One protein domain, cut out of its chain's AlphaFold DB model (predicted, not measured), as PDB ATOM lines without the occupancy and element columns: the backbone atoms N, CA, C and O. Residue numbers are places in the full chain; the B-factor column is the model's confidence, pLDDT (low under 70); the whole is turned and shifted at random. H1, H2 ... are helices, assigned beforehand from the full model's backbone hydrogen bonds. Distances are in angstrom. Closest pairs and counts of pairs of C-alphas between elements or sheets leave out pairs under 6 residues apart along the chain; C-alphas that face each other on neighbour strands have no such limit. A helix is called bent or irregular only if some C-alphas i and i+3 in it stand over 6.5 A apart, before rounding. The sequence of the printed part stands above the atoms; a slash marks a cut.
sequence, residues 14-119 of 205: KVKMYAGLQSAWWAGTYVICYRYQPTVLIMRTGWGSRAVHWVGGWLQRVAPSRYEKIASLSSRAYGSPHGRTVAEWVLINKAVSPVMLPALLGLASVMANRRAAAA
ATOM      1  N   LYS A  14     -33.677  45.428 -54.060       61.84
ATOM      2  CA  LYS A  14     -33.835  44.516 -52.911       61.84
ATOM      3  C   LYS A  14     -35.110  43.677 -53.010       61.84
ATOM      4  O   LYS A  14     -35.057  42.472 -52.782       61.84
ATOM      5  N   VAL A  15     -36.225  44.282 -53.424       71.62
ATOM      6  CA  VAL A  15     -37.505  43.580 -53.627       71.62
ATOM      7  C   VAL A  15     -37.423  42.598 -54.795       71.62
ATOM      8  O   VAL A  15     -37.858  41.459 -54.653       71.62
ATOM      9  N   LYS A  16     -36.807  42.981 -55.921       71.50
ATOM     10  CA  LYS A  16     -36.580  42.065 -57.055       71.50
ATOM     11  C   LYS A  16     -35.692  40.885 -56.665       71.50
ATOM     12  O   LYS A  16     -35.992  39.754 -57.031       71.50
ATOM     13  N   MET A  17     -34.636  41.134 -55.890       67.69
ATOM     14  CA  MET A  17     -33.768  40.072 -55.374       67.69
ATOM     15  C   MET A  17     -34.530  39.128 -54.443       67.69
ATOM     16  O   MET A  17     -34.427  37.913 -54.587       67.69
ATOM     17  N   TYR A  18     -35.313  39.678 -53.513       67.25
ATOM     18  CA  TYR A  18     -36.146  38.891 -52.610       67.25
ATOM     19  C   TYR A  18     -37.164  38.049 -53.384       67.25
ATOM     20  O   TYR A  18     -37.271  36.853 -53.137       67.25
ATOM     21  N   ALA A  19     -37.855  38.634 -54.365       71.94
ATOM     22  CA  ALA A  19     -38.807  37.920 -55.210       71.94
ATOM     23  C   ALA A  19     -38.131  36.789 -56.005       71.94
ATOM     24  O   ALA A  19     -38.655  35.678 -56.049       71.94
ATOM     25  N   GLY A  20     -36.942  37.036 -56.564       71.69
ATOM     26  CA  GLY A  20     -36.145  36.016 -57.245       71.69
ATOM     27  C   GLY A  20     -35.752  34.871 -56.311       71.69
ATOM     28  O   GLY A  20     -36.012  33.708 -56.612       71.69
ATOM     29  N   LEU A  21     -35.213  35.193 -55.137       75.12
ATOM     30  CA  LEU A  21     -34.785  34.208 -54.147       75.12
ATOM     31  C   LEU A  21     -35.967  33.397 -53.591       75.12
ATOM     32  O   LEU A  21     -35.870  32.180 -53.447       75.12
ATOM     33  N   GLN A  22     -37.104  34.054 -53.360       74.12
ATOM     34  CA  GLN A  22     -38.349  33.410 -52.959       74.12
ATOM     35  C   GLN A  22     -38.858  32.478 -54.065       74.12
ATOM     36  O   GLN A  22     -39.197  31.332 -53.790       74.12
ATOM     37  N   SER A  23     -38.863  32.913 -55.327       75.50
ATOM     38  CA  SER A  23     -39.309  32.069 -56.444       75.50
ATOM     39  C   SER A  23     -38.413  30.840 -56.647       75.50
ATOM     40  O   SER A  23     -38.921  29.731 -56.819       75.50
ATOM     41  N   ALA A  24     -37.091  31.003 -56.520       76.69
ATOM     42  CA  ALA A  24     -36.126  29.909 -56.589       76.69
ATOM     43  C   ALA A  24     -36.297  28.923 -55.421       76.69
ATOM     44  O   ALA A  24     -36.266  27.711 -55.626       76.69
ATOM     45  N   TRP A  25     -36.549  29.428 -54.209       78.75
ATOM     46  CA  TRP A  25     -36.859  28.601 -53.040       78.75
ATOM     47  C   TRP A  25     -38.139  27.780 -53.235       78.75
ATOM     48  O   TRP A  25     -38.158  26.576 -52.963       78.75
ATOM     49  N   TRP A  26     -39.205  28.413 -53.736       77.62
ATOM     50  CA  TRP A  26     -40.487  27.757 -54.001       77.62
ATOM     51  C   TRP A  26     -40.327  26.638 -55.034       77.62
ATOM     52  O   TRP A  26     -40.768  25.514 -54.778       77.62
ATOM     53  N   ALA A  27     -39.637  26.908 -56.145       76.75
ATOM     54  CA  ALA A  27     -39.362  25.916 -57.182       76.75
ATOM     55  C   ALA A  27     -38.453  24.780 -56.680       76.75
ATOM     56  O   ALA A  27     -38.770  23.605 -56.868       76.75
ATOM     57  N   GLY A  28     -37.362  25.103 -55.981       79.62
ATOM     58  CA  GLY A  28     -36.429  24.111 -55.440       79.62
ATOM     59  C   GLY A  28     -37.096  23.176 -54.435       79.62
ATOM     60  O   GLY A  28     -36.955  21.956 -54.518       79.62
ATOM     61  N   THR A  29     -37.908  23.732 -53.535       79.06
ATOM     62  CA  THR A  29     -38.642  22.946 -52.541       79.06
ATOM     63  C   THR A  29     -39.668  22.036 -53.214       79.06
ATOM     64  O   THR A  29     -39.814  20.885 -52.809       79.06
ATOM     65  N   TYR A  30     -40.341  22.502 -54.272       76.38
ATOM     66  CA  TYR A  30     -41.274  21.675 -55.041       76.38
ATOM     67  C   TYR A  30     -40.568  20.469 -55.676       76.38
ATOM     68  O   TYR A  30     -41.023  19.335 -55.529       76.38
ATOM     69  N   VAL A  31     -39.412  20.691 -56.311       79.38
ATOM     70  CA  VAL A  31     -38.607  19.616 -56.916       79.38
ATOM     71  C   VAL A  31     -38.131  18.616 -55.862       79.38
ATOM     72  O   VAL A  31     -38.204  17.408 -56.089       79.38
ATOM     73  N   ILE A  32     -37.701  19.087 -54.688       78.12
ATOM     74  CA  ILE A  32     -37.296  18.213 -53.579       78.12
ATOM     75  C   ILE A  32     -38.477  17.359 -53.099       78.12
ATOM     76  O   ILE A  32     -38.319  16.150 -52.921       78.12
ATOM     77  N   CYS A  33     -39.667  17.948 -52.951       79.75
ATOM     78  CA  CYS A  33     -40.878  17.212 -52.574       79.75
ATOM     79  C   CYS A  33     -41.267  16.176 -53.640       79.75
ATOM     80  O   CYS A  33     -41.645  15.054 -53.315       79.75
ATOM     81  N   TYR A  34     -41.116  16.512 -54.923       75.25
ATOM     82  CA  TYR A  34     -41.407  15.592 -56.022       75.25
ATOM     83  C   TYR A  34     -40.435  14.403 -56.060       75.25
ATOM     84  O   TYR A  34     -40.849  13.250 -56.203       75.25
ATOM     85  N   ARG A  35     -39.135  14.684 -55.909       78.31
ATOM     86  CA  ARG A  35     -38.043  13.716 -56.072       78.31
ATOM     87  C   ARG A  35     -37.844  12.824 -54.848       78.31
ATOM     88  O   ARG A  35     -37.654  11.623 -55.012       78.31
ATOM     89  N   TYR A  36     -37.845  13.407 -53.650       73.19
ATOM     90  CA  TYR A  36     -37.429  12.727 -52.419       73.19
ATOM     91  C   TYR A  36     -38.593  12.331 -51.509       73.19
ATOM     92  O   TYR A  36     -38.397  11.465 -50.660       73.19
ATOM     93  N   GLN A  37     -39.786  12.912 -51.698       77.44
ATOM     94  CA  GLN A  37     -41.004  12.586 -50.936       77.44
ATOM     95  C   GLN A  37     -40.737  12.528 -49.421       77.44
ATOM     96  O   GLN A  37     -40.825  11.461 -48.801       77.44
ATOM     97  N   PRO A  38     -40.330  13.655 -48.814       72.12
ATOM     98  CA  PRO A  38     -39.810  13.698 -47.451       72.12
ATOM     99  C   PRO A  38     -40.756  13.090 -46.411       72.12
ATOM    100  O   PRO A  38     -40.287  12.449 -45.472       72.12
ATOM    101  N   THR A  39     -42.078  13.213 -46.566       68.56
ATOM    102  CA  THR A  39     -43.010  12.596 -45.607       68.56
ATOM    103  C   THR A  39     -43.056  11.079 -45.737       68.56
ATOM    104  O   THR A  39     -43.159  10.388 -44.726       68.56
ATOM    105  N   VAL A  40     -42.889  10.538 -46.947       72.75
ATOM    106  CA  VAL A  40     -42.740   9.092 -47.165       72.75
ATOM    107  C   VAL A  40     -41.434   8.606 -46.545       72.75
ATOM    108  O   VAL A  40     -41.411   7.560 -45.902       72.75
ATOM    109  N   LEU A  41     -40.357   9.382 -46.679       75.12
ATOM    110  CA  LEU A  41     -39.075   9.070 -46.053       75.12
ATOM    111  C   LEU A  41     -39.193   9.017 -44.519       75.12
ATOM    112  O   LEU A  41     -38.721   8.067 -43.898       75.12
ATOM    113  N   ILE A  42     -39.887   9.985 -43.913       76.06
ATOM    114  CA  ILE A  42     -40.142  10.027 -42.465       76.06
ATOM    115  C   ILE A  42     -41.018   8.847 -42.031       76.06
ATOM    116  O   ILE A  42     -40.698   8.179 -41.051       76.06
ATOM    117  N   MET A  43     -42.079   8.527 -42.773       73.06
ATOM    118  CA  MET A  43     -42.942   7.376 -42.477       73.06
ATOM    119  C   MET A  43     -42.212   6.033 -42.582       73.06
ATOM    120  O   MET A  43     -42.564   5.090 -41.878       73.06
ATOM    121  N   ARG A  44     -41.174   5.938 -43.420       76.81
ATOM    122  CA  ARG A  44     -40.314   4.747 -43.508       76.81
ATOM    123  C   ARG A  44     -39.387   4.586 -42.306       76.81
ATOM    124  O   ARG A  44     -38.899   3.484 -42.070       76.81
ATOM    125  N   THR A  45     -39.152   5.643 -41.528       82.81
ATOM    126  CA  THR A  45     -38.404   5.527 -40.272       82.81
ATOM    127  C   THR A  45     -39.317   5.045 -39.146       82.81
ATOM    128  O   THR A  45     -40.410   5.573 -38.937       82.81
ATOM    129  N   GLY A  46     -38.858   4.057 -38.368       75.69
ATOM    130  CA  GLY A  46     -39.665   3.471 -37.289       75.69
ATOM    131  C   GLY A  46     -40.057   4.469 -36.190       75.69
ATOM    132  O   GLY A  46     -41.113   4.336 -35.575       75.69
ATOM    133  N   TRP A  47     -39.235   5.497 -35.962       77.75
ATOM    134  CA  TRP A  47     -39.538   6.575 -35.016       77.75
ATOM    135  C   TRP A  47     -40.529   7.585 -35.601       77.75
ATOM    136  O   TRP A  47     -41.452   7.999 -34.901       77.75
ATOM    137  N   GLY A  48     -40.390   7.927 -36.887       74.50
ATOM    138  CA  GLY A  48     -41.307   8.832 -37.578       74.50
ATOM    139  C   GLY A  48     -42.730   8.281 -37.633       74.50
ATOM    140  O   GLY A  48     -43.670   8.972 -37.247       74.50
ATOM    141  N   SER A  49     -42.891   7.008 -38.008       75.88
ATOM    142  CA  SER A  49     -44.202   6.346 -38.006       75.88
ATOM    143  C   SER A  49     -44.841   6.334 -36.609       75.88
ATOM    144  O   SER A  49     -45.991   6.749 -36.455       75.88
ATOM    145  N   ARG A  50     -44.092   5.958 -35.559       81.12
ATOM    146  CA  ARG A  50     -44.611   5.969 -34.177       81.12
ATOM    147  C   ARG A  50     -45.039   7.356 -33.721       81.12
ATOM    148  O   ARG A  50     -46.104   7.478 -33.124       81.12
ATOM    149  N   ALA A  51     -44.250   8.386 -34.014       78.62
ATOM    150  CA  ALA A  51     -44.588   9.756 -33.651       78.62
ATOM    151  C   ALA A  51     -45.892  10.207 -34.325       78.62
ATOM    152  O   ALA A  51     -46.768  10.749 -33.656       78.62
ATOM    153  N   VAL A  52     -46.070   9.919 -35.620       78.62
ATOM    154  CA  VAL A  52     -47.296  10.295 -36.339       78.62
ATOM    155  C   VAL A  52     -48.516   9.544 -35.808       78.62
ATOM    156  O   VAL A  52     -49.559  10.162 -35.609       78.62
ATOM    157  N   HIS A  53     -48.403   8.246 -35.514       80.38
ATOM    158  CA  HIS A  53     -49.511   7.488 -34.924       80.38
ATOM    159  C   HIS A  53     -49.845   7.946 -33.502       80.38
ATOM    160  O   HIS A  53     -51.020   8.026 -33.143       80.38
ATOM    161  N   TRP A  54     -48.837   8.297 -32.701       84.69
ATOM    162  CA  TRP A  54     -49.040   8.792 -31.343       84.69
ATOM    163  C   TRP A  54     -49.716  10.169 -31.340       84.69
ATOM    164  O   TRP A  54     -50.722  10.363 -30.657       84.69
ATOM    165  N   VAL A  55     -49.236  11.094 -32.179       77.56
ATOM    166  CA  VAL A  55     -49.847  12.418 -32.375       77.56
ATOM    167  C   VAL A  55     -51.243  12.294 -32.982       77.56
ATOM    168  O   VAL A  55     -52.159  12.968 -32.523       77.56
ATOM    169  N   GLY A  56     -51.440  11.409 -33.961       74.94
ATOM    170  CA  GLY A  56     -52.749  11.128 -34.552       74.94
ATOM    171  C   GLY A  56     -53.745  10.611 -33.515       74.94
ATOM    172  O   GLY A  56     -54.847  11.140 -33.409       74.94
ATOM    173  N   GLY A  57     -53.328   9.659 -32.676       76.50
ATOM    174  CA  GLY A  57     -54.153   9.120 -31.594       76.50
ATOM    175  C   GLY A  57     -54.430  10.117 -30.465       76.50
ATOM    176  O   GLY A  57     -55.466  10.021 -29.807       76.50
ATOM    177  N   TRP A  58     -53.536  11.080 -30.222       83.38
ATOM    178  CA  TRP A  58     -53.784  12.192 -29.299       83.38
ATOM    179  C   TRP A  58     -54.754  13.216 -29.903       83.38
ATOM    180  O   TRP A  58     -55.733  13.603 -29.265       83.38
ATOM    181  N   LEU A  59     -54.549  13.594 -31.167       71.62
ATOM    182  CA  LEU A  59     -55.380  14.565 -31.875       71.62
ATOM    183  C   LEU A  59     -56.808  14.049 -32.093       71.62
ATOM    184  O   LEU A  59     -57.757  14.819 -31.977       71.62
ATOM    185  N   GLN A  60     -56.970  12.747 -32.334       78.06
ATOM    186  CA  GLN A  60     -58.275  12.095 -32.420       78.06
ATOM    187  C   GLN A  60     -59.041  12.153 -31.088       78.06
ATOM    188  O   GLN A  60     -60.262  12.268 -31.095       78.06
ATOM    189  N   ARG A  61     -58.334  12.125 -29.950       77.12
ATOM    190  CA  ARG A  61     -58.934  12.220 -28.609       77.12
ATOM    191  C   ARG A  61     -59.283  13.652 -28.204       77.12
ATOM    192  O   ARG A  61     -60.295  13.858 -27.547       77.12
ATOM    193  N   VAL A  62     -58.465  14.633 -28.585       78.00
ATOM    194  CA  VAL A  62     -58.634  16.039 -28.166       78.00
ATOM    195  C   VAL A  62     -59.492  16.847 -29.147       78.00
ATOM    196  O   VAL A  62     -60.236  17.732 -28.734       78.00
ATOM    197  N   ALA A  63     -59.401  16.569 -30.450       68.44
ATOM    198  CA  ALA A  63     -60.073  17.340 -31.495       68.44
ATOM    199  C   ALA A  63     -60.535  16.447 -32.670       68.44
ATOM    200  O   ALA A  63     -60.026  16.589 -33.790       68.44
ATOM    201  N   PRO A  64     -61.532  15.563 -32.457       70.44
ATOM    202  CA  PRO A  64     -61.966  14.575 -33.452       70.44
ATOM    203  C   PRO A  64     -62.431  15.208 -34.774       70.44
ATOM    204  O   PRO A  64     -62.040  14.759 -35.848       70.44
ATOM    205  N   SER A  65     -63.147  16.337 -34.722       71.00
ATOM    206  CA  SER A  65     -63.620  17.055 -35.919       71.00
ATOM    207  C   SER A  65     -62.495  17.665 -36.766       71.00
ATOM    208  O   SER A  65     -62.648  17.861 -37.973       71.00
ATOM    209  N   ARG A  66     -61.344  17.979 -36.154       65.00
ATOM    210  CA  ARG A  66     -60.147  18.428 -36.881       65.00
ATOM    211  C   ARG A  66     -59.361  17.241 -37.418       65.00
ATOM    212  O   ARG A  66     -58.859  17.329 -38.533       65.00
ATOM    213  N   TYR A  67     -59.298  16.145 -36.666       70.50
ATOM    214  CA  TYR A  67     -58.669  14.909 -37.113       70.50
ATOM    215  C   TYR A  67     -59.339  14.353 -38.377       70.50
ATOM    216  O   TYR A  67     -58.643  14.087 -39.349       70.50
ATOM    217  N   GLU A  68     -60.671  14.284 -38.433       71.00
ATOM    218  CA  GLU A  68     -61.399  13.815 -39.626       71.00
ATOM    219  C   GLU A  68     -61.190  14.720 -40.851       71.00
ATOM    220  O   GLU A  68     -61.017  14.239 -41.974       71.00
ATOM    221  N   LYS A  69     -61.123  16.043 -40.654       67.25
ATOM    222  CA  LYS A  69     -60.778  16.994 -41.727       67.25
ATOM    223  C   LYS A  69     -59.346  16.801 -42.221       67.25
ATOM    224  O   LYS A  69     -59.098  16.860 -43.419       67.25
ATOM    225  N   ILE A  70     -58.402  16.548 -41.318       66.62
ATOM    226  CA  ILE A  70     -57.002  16.290 -41.674       66.62
ATOM    227  C   ILE A  70     -56.864  14.932 -42.372       66.62
ATOM    228  O   ILE A  70     -56.144  14.842 -43.359       66.62
ATOM    229  N   ALA A  71     -57.579  13.907 -41.911       69.50
ATOM    230  CA  ALA A  71     -57.575  12.568 -42.493       69.50
ATOM    231  C   ALA A  71     -58.238  12.527 -43.880       69.50
ATOM    232  O   ALA A  71     -57.752  11.849 -44.780       69.50
ATOM    233  N   SER A  72     -59.318  13.284 -44.087       69.19
ATOM    234  CA  SER A  72     -59.963  13.414 -45.404       69.19
ATOM    235  C   SER A  72     -59.143  14.264 -46.379       69.19
ATOM    236  O   SER A  72     -59.056  13.947 -47.565       69.19
ATOM    237  N   LEU A  73     -58.488  15.326 -45.900       65.50
ATOM    238  CA  LEU A  73     -57.555  16.101 -46.718       65.50
ATOM    239  C   LEU A  73     -56.299  15.296 -47.056       65.50
ATOM    240  O   LEU A  73     -55.810  15.390 -48.180       65.50
ATOM    241  N   SER A  74     -55.789  14.485 -46.126       64.56
ATOM    242  CA  SER A  74     -54.627  13.639 -46.378       64.56
ATOM    243  C   SER A  74     -54.961  12.492 -47.327       64.56
ATOM    244  O   SER A  74     -54.206  12.269 -48.265       64.56
ATOM    245  N   SER A  75     -56.105  11.816 -47.196       66.19
ATOM    246  CA  SER A  75     -56.487  10.755 -48.138       66.19
ATOM    247  C   SER A  75     -56.621  11.282 -49.570       66.19
ATOM    248  O   SER A  75     -56.155  10.654 -50.520       66.19
ATOM    249  N   ARG A  76     -57.173  12.489 -49.727       68.88
ATOM    250  CA  ARG A  76     -57.365  13.137 -51.027       68.88
ATOM    251  C   ARG A  76     -56.072  13.718 -51.605       68.88
ATOM    252  O   ARG A  76     -55.852  13.632 -52.811       68.88
ATOM    253  N   ALA A  77     -55.197  14.270 -50.765       64.62
ATOM    254  CA  ALA A  77     -53.897  14.783 -51.193       64.62
ATOM    255  C   ALA A  77     -52.910  13.652 -51.522       64.62
ATOM    256  O   ALA A  77     -52.284  13.673 -52.575       64.62
ATOM    257  N   TYR A  78     -52.806  12.630 -50.673       66.12
ATOM    258  CA  TYR A  78     -51.862  11.522 -50.853       66.12
ATOM    259  C   TYR A  78     -52.362  10.437 -51.821       66.12
ATOM    260  O   TYR A  78     -51.594   9.543 -52.170       66.12
ATOM    261  N   GLY A  79     -53.608  10.535 -52.303       68.25
ATOM    262  CA  GLY A  79     -54.172   9.637 -53.314       68.25
ATOM    263  C   GLY A  79     -53.562   9.787 -54.713       68.25
ATOM    264  O   GLY A  79     -53.731   8.902 -55.546       68.25
ATOM    265  N   SER A  80     -52.823  10.870 -54.986       71.62
ATOM    266  CA  SER A  80     -52.077  11.037 -56.240       71.62
ATOM    267  C   SER A  80     -50.639  11.509 -55.985       71.62
ATOM    268  O   SER A  80     -50.401  12.273 -55.045       71.62
ATOM    269  N   PRO A  81     -49.661  11.117 -56.829       69.94
ATOM    270  CA  PRO A  81     -48.272  11.553 -56.677       69.94
ATOM    271  C   PRO A  81     -48.131  13.080 -56.689       69.94
ATOM    272  O   PRO A  81     -47.374  13.631 -55.897       69.94
ATOM    273  N   HIS A  82     -48.902  13.761 -57.545       70.31
ATOM    274  CA  HIS A  82     -48.927  15.224 -57.624       70.31
ATOM    275  C   HIS A  82     -49.576  15.869 -56.396       70.31
ATOM    276  O   HIS A  82     -49.022  16.823 -55.849       70.31
ATOM    277  N   GLY A  83     -50.712  15.346 -55.925       70.06
ATOM    278  CA  GLY A  83     -51.377  15.863 -54.726       70.06
ATOM    279  C   GLY A  83     -50.492  15.761 -53.482       70.06
ATOM    280  O   GLY A  83     -50.449  16.695 -52.680       70.06
ATOM    281  N   ARG A  84     -49.712  14.677 -53.366       74.88
ATOM    282  CA  ARG A  84     -48.749  14.489 -52.279       74.88
ATOM    283  C   ARG A  84     -47.658  15.548 -52.327       74.88
ATOM    284  O   ARG A  84     -47.431  16.214 -51.326       74.88
ATOM    285  N   THR A  85     -47.021  15.730 -53.480       74.75
ATOM    286  CA  THR A  85     -45.959  16.730 -53.648       74.75
ATOM    287  C   THR A  85     -46.451  18.134 -53.320       74.75
ATOM    288  O   THR A  85     -45.760  18.866 -52.618       74.75
ATOM    289  N   VAL A  86     -47.656  18.505 -53.764       74.75
ATOM    290  CA  VAL A  86     -48.248  19.813 -53.444       74.75
ATOM    291  C   VAL A  86     -48.522  19.944 -51.945       74.75
ATOM    292  O   VAL A  86     -48.212  20.978 -51.359       74.75
ATOM    293  N   ALA A  87     -49.055  18.906 -51.296       74.31
ATOM    294  CA  ALA A  87     -49.319  18.937 -49.859       74.31
ATOM    295  C   ALA A  87     -48.034  19.026 -49.024       74.31
ATOM    296  O   ALA A  87     -47.961  19.841 -48.104       74.31
ATOM    297  N   GLU A  88     -47.007  18.242 -49.361       76.06
ATOM    298  CA  GLU A  88     -45.683  18.320 -48.734       76.06
ATOM    299  C   GLU A  88     -45.054  19.700 -48.935       76.06
ATOM    300  O   GLU A  88     -44.553  20.303 -47.986       76.06
ATOM    301  N   TRP A  89     -45.141  20.234 -50.152       75.06
ATOM    302  CA  TRP A  89     -44.612  21.545 -50.501       75.06
ATOM    303  C   TRP A  89     -45.289  22.676 -49.719       75.06
ATOM    304  O   TRP A  89     -44.606  23.553 -49.186       75.06
ATOM    305  N   VAL A  90     -46.617  22.645 -49.587       77.88
ATOM    306  CA  VAL A  90     -47.368  23.618 -48.777       77.88
ATOM    307  C   VAL A  90     -47.027  23.479 -47.292       77.88
ATOM    308  O   VAL A  90     -46.841  24.489 -46.613       77.88
ATOM    309  N   LEU A  91     -46.908  22.251 -46.778       76.25
ATOM    310  CA  LEU A  91     -46.555  21.998 -45.377       76.25
ATOM    311  C   LEU A  91     -45.158  22.516 -45.037       76.25
ATOM    312  O   LEU A  91     -44.996  23.205 -44.029       76.25
ATOM    313  N   ILE A  92     -44.167  22.235 -45.885       76.94
ATOM    314  CA  ILE A  92     -42.793  22.705 -45.693       76.94
ATOM    315  C   ILE A  92     -42.752  24.225 -45.765       76.94
ATOM    316  O   ILE A  92     -42.218  24.855 -44.858       76.94
ATOM    317  N   ASN A  93     -43.384  24.839 -46.768       75.81
ATOM    318  CA  ASN A  93     -43.424  26.295 -46.840       75.81
ATOM    319  C   ASN A  93     -44.133  26.905 -45.629       75.81
ATOM    320  O   ASN A  93     -43.656  27.908 -45.113       75.81
ATOM    321  N   LYS A  94     -45.202  26.299 -45.101       76.25
ATOM    322  CA  LYS A  94     -45.877  26.791 -43.892       76.25
ATOM    323  C   LYS A  94     -45.019  26.661 -42.630       76.25
ATOM    324  O   LYS A  94     -44.994  27.591 -41.829       76.25
ATOM    325  N   ALA A  95     -44.314  25.546 -42.459       71.69
ATOM    326  CA  ALA A  95     -43.430  25.320 -41.316       71.69
ATOM    327  C   ALA A  95     -42.184  26.218 -41.359       71.69
ATOM    328  O   ALA A  95     -41.712  26.688 -40.329       71.69
ATOM    329  N   VAL A  96     -41.672  26.475 -42.562       66.31
ATOM    330  CA  VAL A  96     -40.420  27.201 -42.785       66.31
ATOM    331  C   VAL A  96     -40.643  28.713 -42.958       66.31
ATOM    332  O   VAL A  96     -39.742  29.498 -42.669       66.31
ATOM    333  N   SER A  97     -41.855  29.150 -43.328       63.19
ATOM    334  CA  SER A  97     -42.256  30.565 -43.451       63.19
ATOM    335  C   SER A  97     -41.816  31.475 -42.294       63.19
ATOM    336  O   SER A  97     -41.246  32.526 -42.589       63.19
ATOM    337  N   PRO A  98     -42.022  31.132 -41.003       55.69
ATOM    338  CA  PRO A  98     -41.656  32.030 -39.902       55.69
ATOM    339  C   PRO A  98     -40.144  32.262 -39.765       55.69
ATOM    340  O   PRO A  98     -39.736  33.281 -39.219       55.69
ATOM    341  N   VAL A  99     -39.311  31.351 -40.276       59.78
ATOM    342  CA  VAL A  99     -37.844  31.424 -40.161       59.78
ATOM    343  C   VAL A  99     -37.204  31.942 -41.450       59.78
ATOM    344  O   VAL A  99     -36.257  32.727 -41.407       59.78
ATOM    345  N   MET A 100     -37.727  31.550 -42.612       60.47
ATOM    346  CA  MET A 100     -37.129  31.911 -43.899       60.47
ATOM    347  C   MET A 100     -37.420  33.341 -44.334       60.47
ATOM    348  O   MET A 100     -36.577  33.943 -44.991       60.47
ATOM    349  N   LEU A 101     -38.559  33.922 -43.948       59.34
ATOM    350  CA  LEU A 101     -38.869  35.321 -44.253       59.34
ATOM    351  C   LEU A 101     -37.772  36.297 -43.786       59.34
ATOM    352  O   LEU A 101     -37.233  37.013 -44.635       59.34
ATOM    353  N   PRO A 102     -37.372  36.318 -42.498       59.28
ATOM    354  CA  PRO A 102     -36.306  37.211 -42.047       59.28
ATOM    355  C   PRO A 102     -34.939  36.860 -42.655       59.28
ATOM    356  O   PRO A 102     -34.179  37.761 -43.012       59.28
ATOM    357  N   ALA A 103     -34.635  35.572 -42.851       63.72
ATOM    358  CA  ALA A 103     -33.362  35.132 -43.427       63.72
ATOM    359  C   ALA A 103     -33.185  35.564 -44.895       63.72
ATOM    360  O   ALA A 103     -32.124  36.056 -45.280       63.72
ATOM    361  N   LEU A 104     -34.235  35.440 -45.710       60.06
ATOM    362  CA  LEU A 104     -34.235  35.835 -47.121       60.06
ATOM    363  C   LEU A 104     -34.130  37.353 -47.292       60.06
ATOM    364  O   LEU A 104     -33.421  37.818 -48.184       60.06
ATOM    365  N   LEU A 105     -34.791  38.126 -46.427       62.25
ATOM    366  CA  LEU A 105     -34.656  39.585 -46.388       62.25
ATOM    367  C   LEU A 105     -33.231  40.009 -46.008       62.25
ATOM    368  O   LEU A 105     -32.652  40.879 -46.666       62.25
ATOM    369  N   GLY A 106     -32.637  39.355 -45.006       59.44
ATOM    370  CA  GLY A 106     -31.241  39.561 -44.628       59.44
ATOM    371  C   GLY A 106     -30.288  39.275 -45.790       59.44
ATOM    372  O   GLY A 106     -29.504  40.145 -46.175       59.44
ATOM    373  N   LEU A 107     -30.415  38.107 -46.425       63.28
ATOM    374  CA  LEU A 107     -29.573  37.706 -47.556       63.28
ATOM    375  C   LEU A 107     -29.732  38.651 -48.758       63.28
ATOM    376  O   LEU A 107     -28.740  39.065 -49.361       63.28
ATOM    377  N   ALA A 108     -30.968  39.038 -49.087       58.72
ATOM    378  CA  ALA A 108     -31.252  39.976 -50.169       58.72
ATOM    379  C   ALA A 108     -30.625  41.353 -49.911       58.72
ATOM    380  O   ALA A 108     -30.086  41.960 -50.837       58.72
ATOM    381  N   SER A 109     -30.632  41.832 -48.662       61.25
ATOM    382  CA  SER A 109     -29.996  43.102 -48.298       61.25
ATOM    383  C   SER A 109     -28.470  43.058 -48.454       61.25
ATOM    384  O   SER A 109     -27.890  43.984 -49.018       61.25
ATOM    385  N   VAL A 110     -27.836  41.949 -48.060       66.88
ATOM    386  CA  VAL A 110     -26.387  41.738 -48.200       66.88
ATOM    387  C   VAL A 110     -25.988  41.652 -49.670       66.88
ATOM    388  O   VAL A 110     -25.038  42.309 -50.092       66.88
ATOM    389  N   MET A 111     -26.725  40.886 -50.477       61.22
ATOM    390  CA  MET A 111     -26.449  40.758 -51.911       61.22
ATOM    391  C   MET A 111     -26.687  42.066 -52.669       61.22
ATOM    392  O   MET A 111     -25.901  42.406 -53.550       61.22
ATOM    393  N   ALA A 112     -27.731  42.820 -52.319       60.19
ATOM    394  CA  ALA A 112     -27.983  44.130 -52.910       60.19
ATOM    395  C   ALA A 112     -26.878  45.135 -52.554       60.19
ATOM    396  O   ALA A 112     -26.394  45.831 -53.442       60.19
ATOM    397  N   ASN A 113     -26.422  45.162 -51.297       64.50
ATOM    398  CA  ASN A 113     -25.325  46.035 -50.879       64.50
ATOM    399  C   ASN A 113     -23.996  45.646 -51.557       64.50
ATOM    400  O   ASN A 113     -23.250  46.521 -51.982       64.50
ATOM    401  N   ARG A 114     -23.721  44.344 -51.743       64.81
ATOM    402  CA  ARG A 114     -22.541  43.873 -52.493       64.81
ATOM    403  C   ARG A 114     -22.592  44.242 -53.975       64.81
ATOM    404  O   ARG A 114     -21.570  44.615 -54.536       64.81
ATOM    405  N   ARG A 115     -23.765  44.150 -54.613       61.88
ATOM    406  CA  ARG A 115     -23.936  44.545 -56.022       61.88
ATOM    407  C   ARG A 115     -23.859  46.056 -56.217       61.88
ATOM    408  O   ARG A 115     -23.296  46.482 -57.215       61.88
ATOM    409  N   ALA A 116     -24.365  46.845 -55.269       59.53
ATOM    410  CA  ALA A 116     -24.198  48.296 -55.277       59.53
ATOM    411  C   ALA A 116     -22.713  48.685 -55.160       59.53
ATOM    412  O   ALA A 116     -22.219  49.420 -56.004       59.53
ATOM    413  N   ALA A 117     -21.975  48.091 -54.215       58.91
ATOM    414  CA  ALA A 117     -20.539  48.337 -54.057       58.91
ATOM    415  C   ALA A 117     -19.706  47.894 -55.280       58.91
ATOM    416  O   ALA A 117     -18.758  48.569 -55.669       58.91
ATOM    417  N   ALA A 118     -20.068  46.777 -55.923       58.69
ATOM    418  CA  ALA A 118     -19.414  46.327 -57.154       58.69
ATOM    419  C   ALA A 118     -19.710  47.250 -58.351       58.69
ATOM    420  O   ALA A 118     -18.831  47.483 -59.176       58.69
ATOM    421  N   ALA A 119     -20.928  47.792 -58.440       56.00
ATOM    422  CA  ALA A 119     -21.291  48.766 -59.464       56.00
ATOM    423  C   ALA A 119     -20.556  50.102 -59.264       56.00
ATOM    424  O   ALA A 119     -20.064  50.664 -60.237       56.00
TER     425      ALA A 119
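AT A GLANCE: This is residues 14 to 119 of the 205 residues of the protein "Hypothetical protein" of Phaeocystis antarctica (UniProt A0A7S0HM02). The bent helix H5 arches over H1 like a bow, its arms meeting opposite halves of H1, and the hairpin of H3 and H4 makes a head at one end, with short H2 leading into it. The 106 printed residues, all helix in class, have five named helices, H1 to H5. The whole is loose, radius of gyration of the C-alphas 18.3 A, spanning 59 by 28 by 25 A.

HOW THE PARTS SIT: H1, residues 14 to 36, touches H5a, residues 81 to 95, with residues 26 to 34 alone; the closest C-alphas, of Cys 33 and Thr 85, are 5.2 A apart. H1 touches H5b, residues 98 to 119, with residues 14 to 22 alone; the closest C-alphas, of Tyr 18 and Ala 108, are 5.6 A apart. These arms, about perpendicular at 81 degrees, were assigned by hydrogen bonds as one helix, H5, residues 81 to 119, bent where C-alphas 95 and 98 are 7.1 A apart. H2, residues 38 to 44, and H3, residues 46 to 62, only just touch, only at the corner, with 3 pairs of C-alphas within 8 A. H3 and H4, residues 64 to 78, form a hairpin at a steep tilt of 41 degrees. Every O i to N i+4 pair is within hydrogen-bond range in H1, H2 and H5a; H3 has 12 of 13, H4 10 of 11, H5b 16 of 18.

IN THESE COORDINATES: H1, 32.0 A long, begins at C-alpha 14 (-33.835, 44.516, -52.911); H5b, 32.8 A, ends at C-alpha 119 (-21.291, 48.766, -59.464).

THE WHOLE: The printed part has no cut, and its links are tight. Residues 96 to 119 are among 42 with pLDDT under 70.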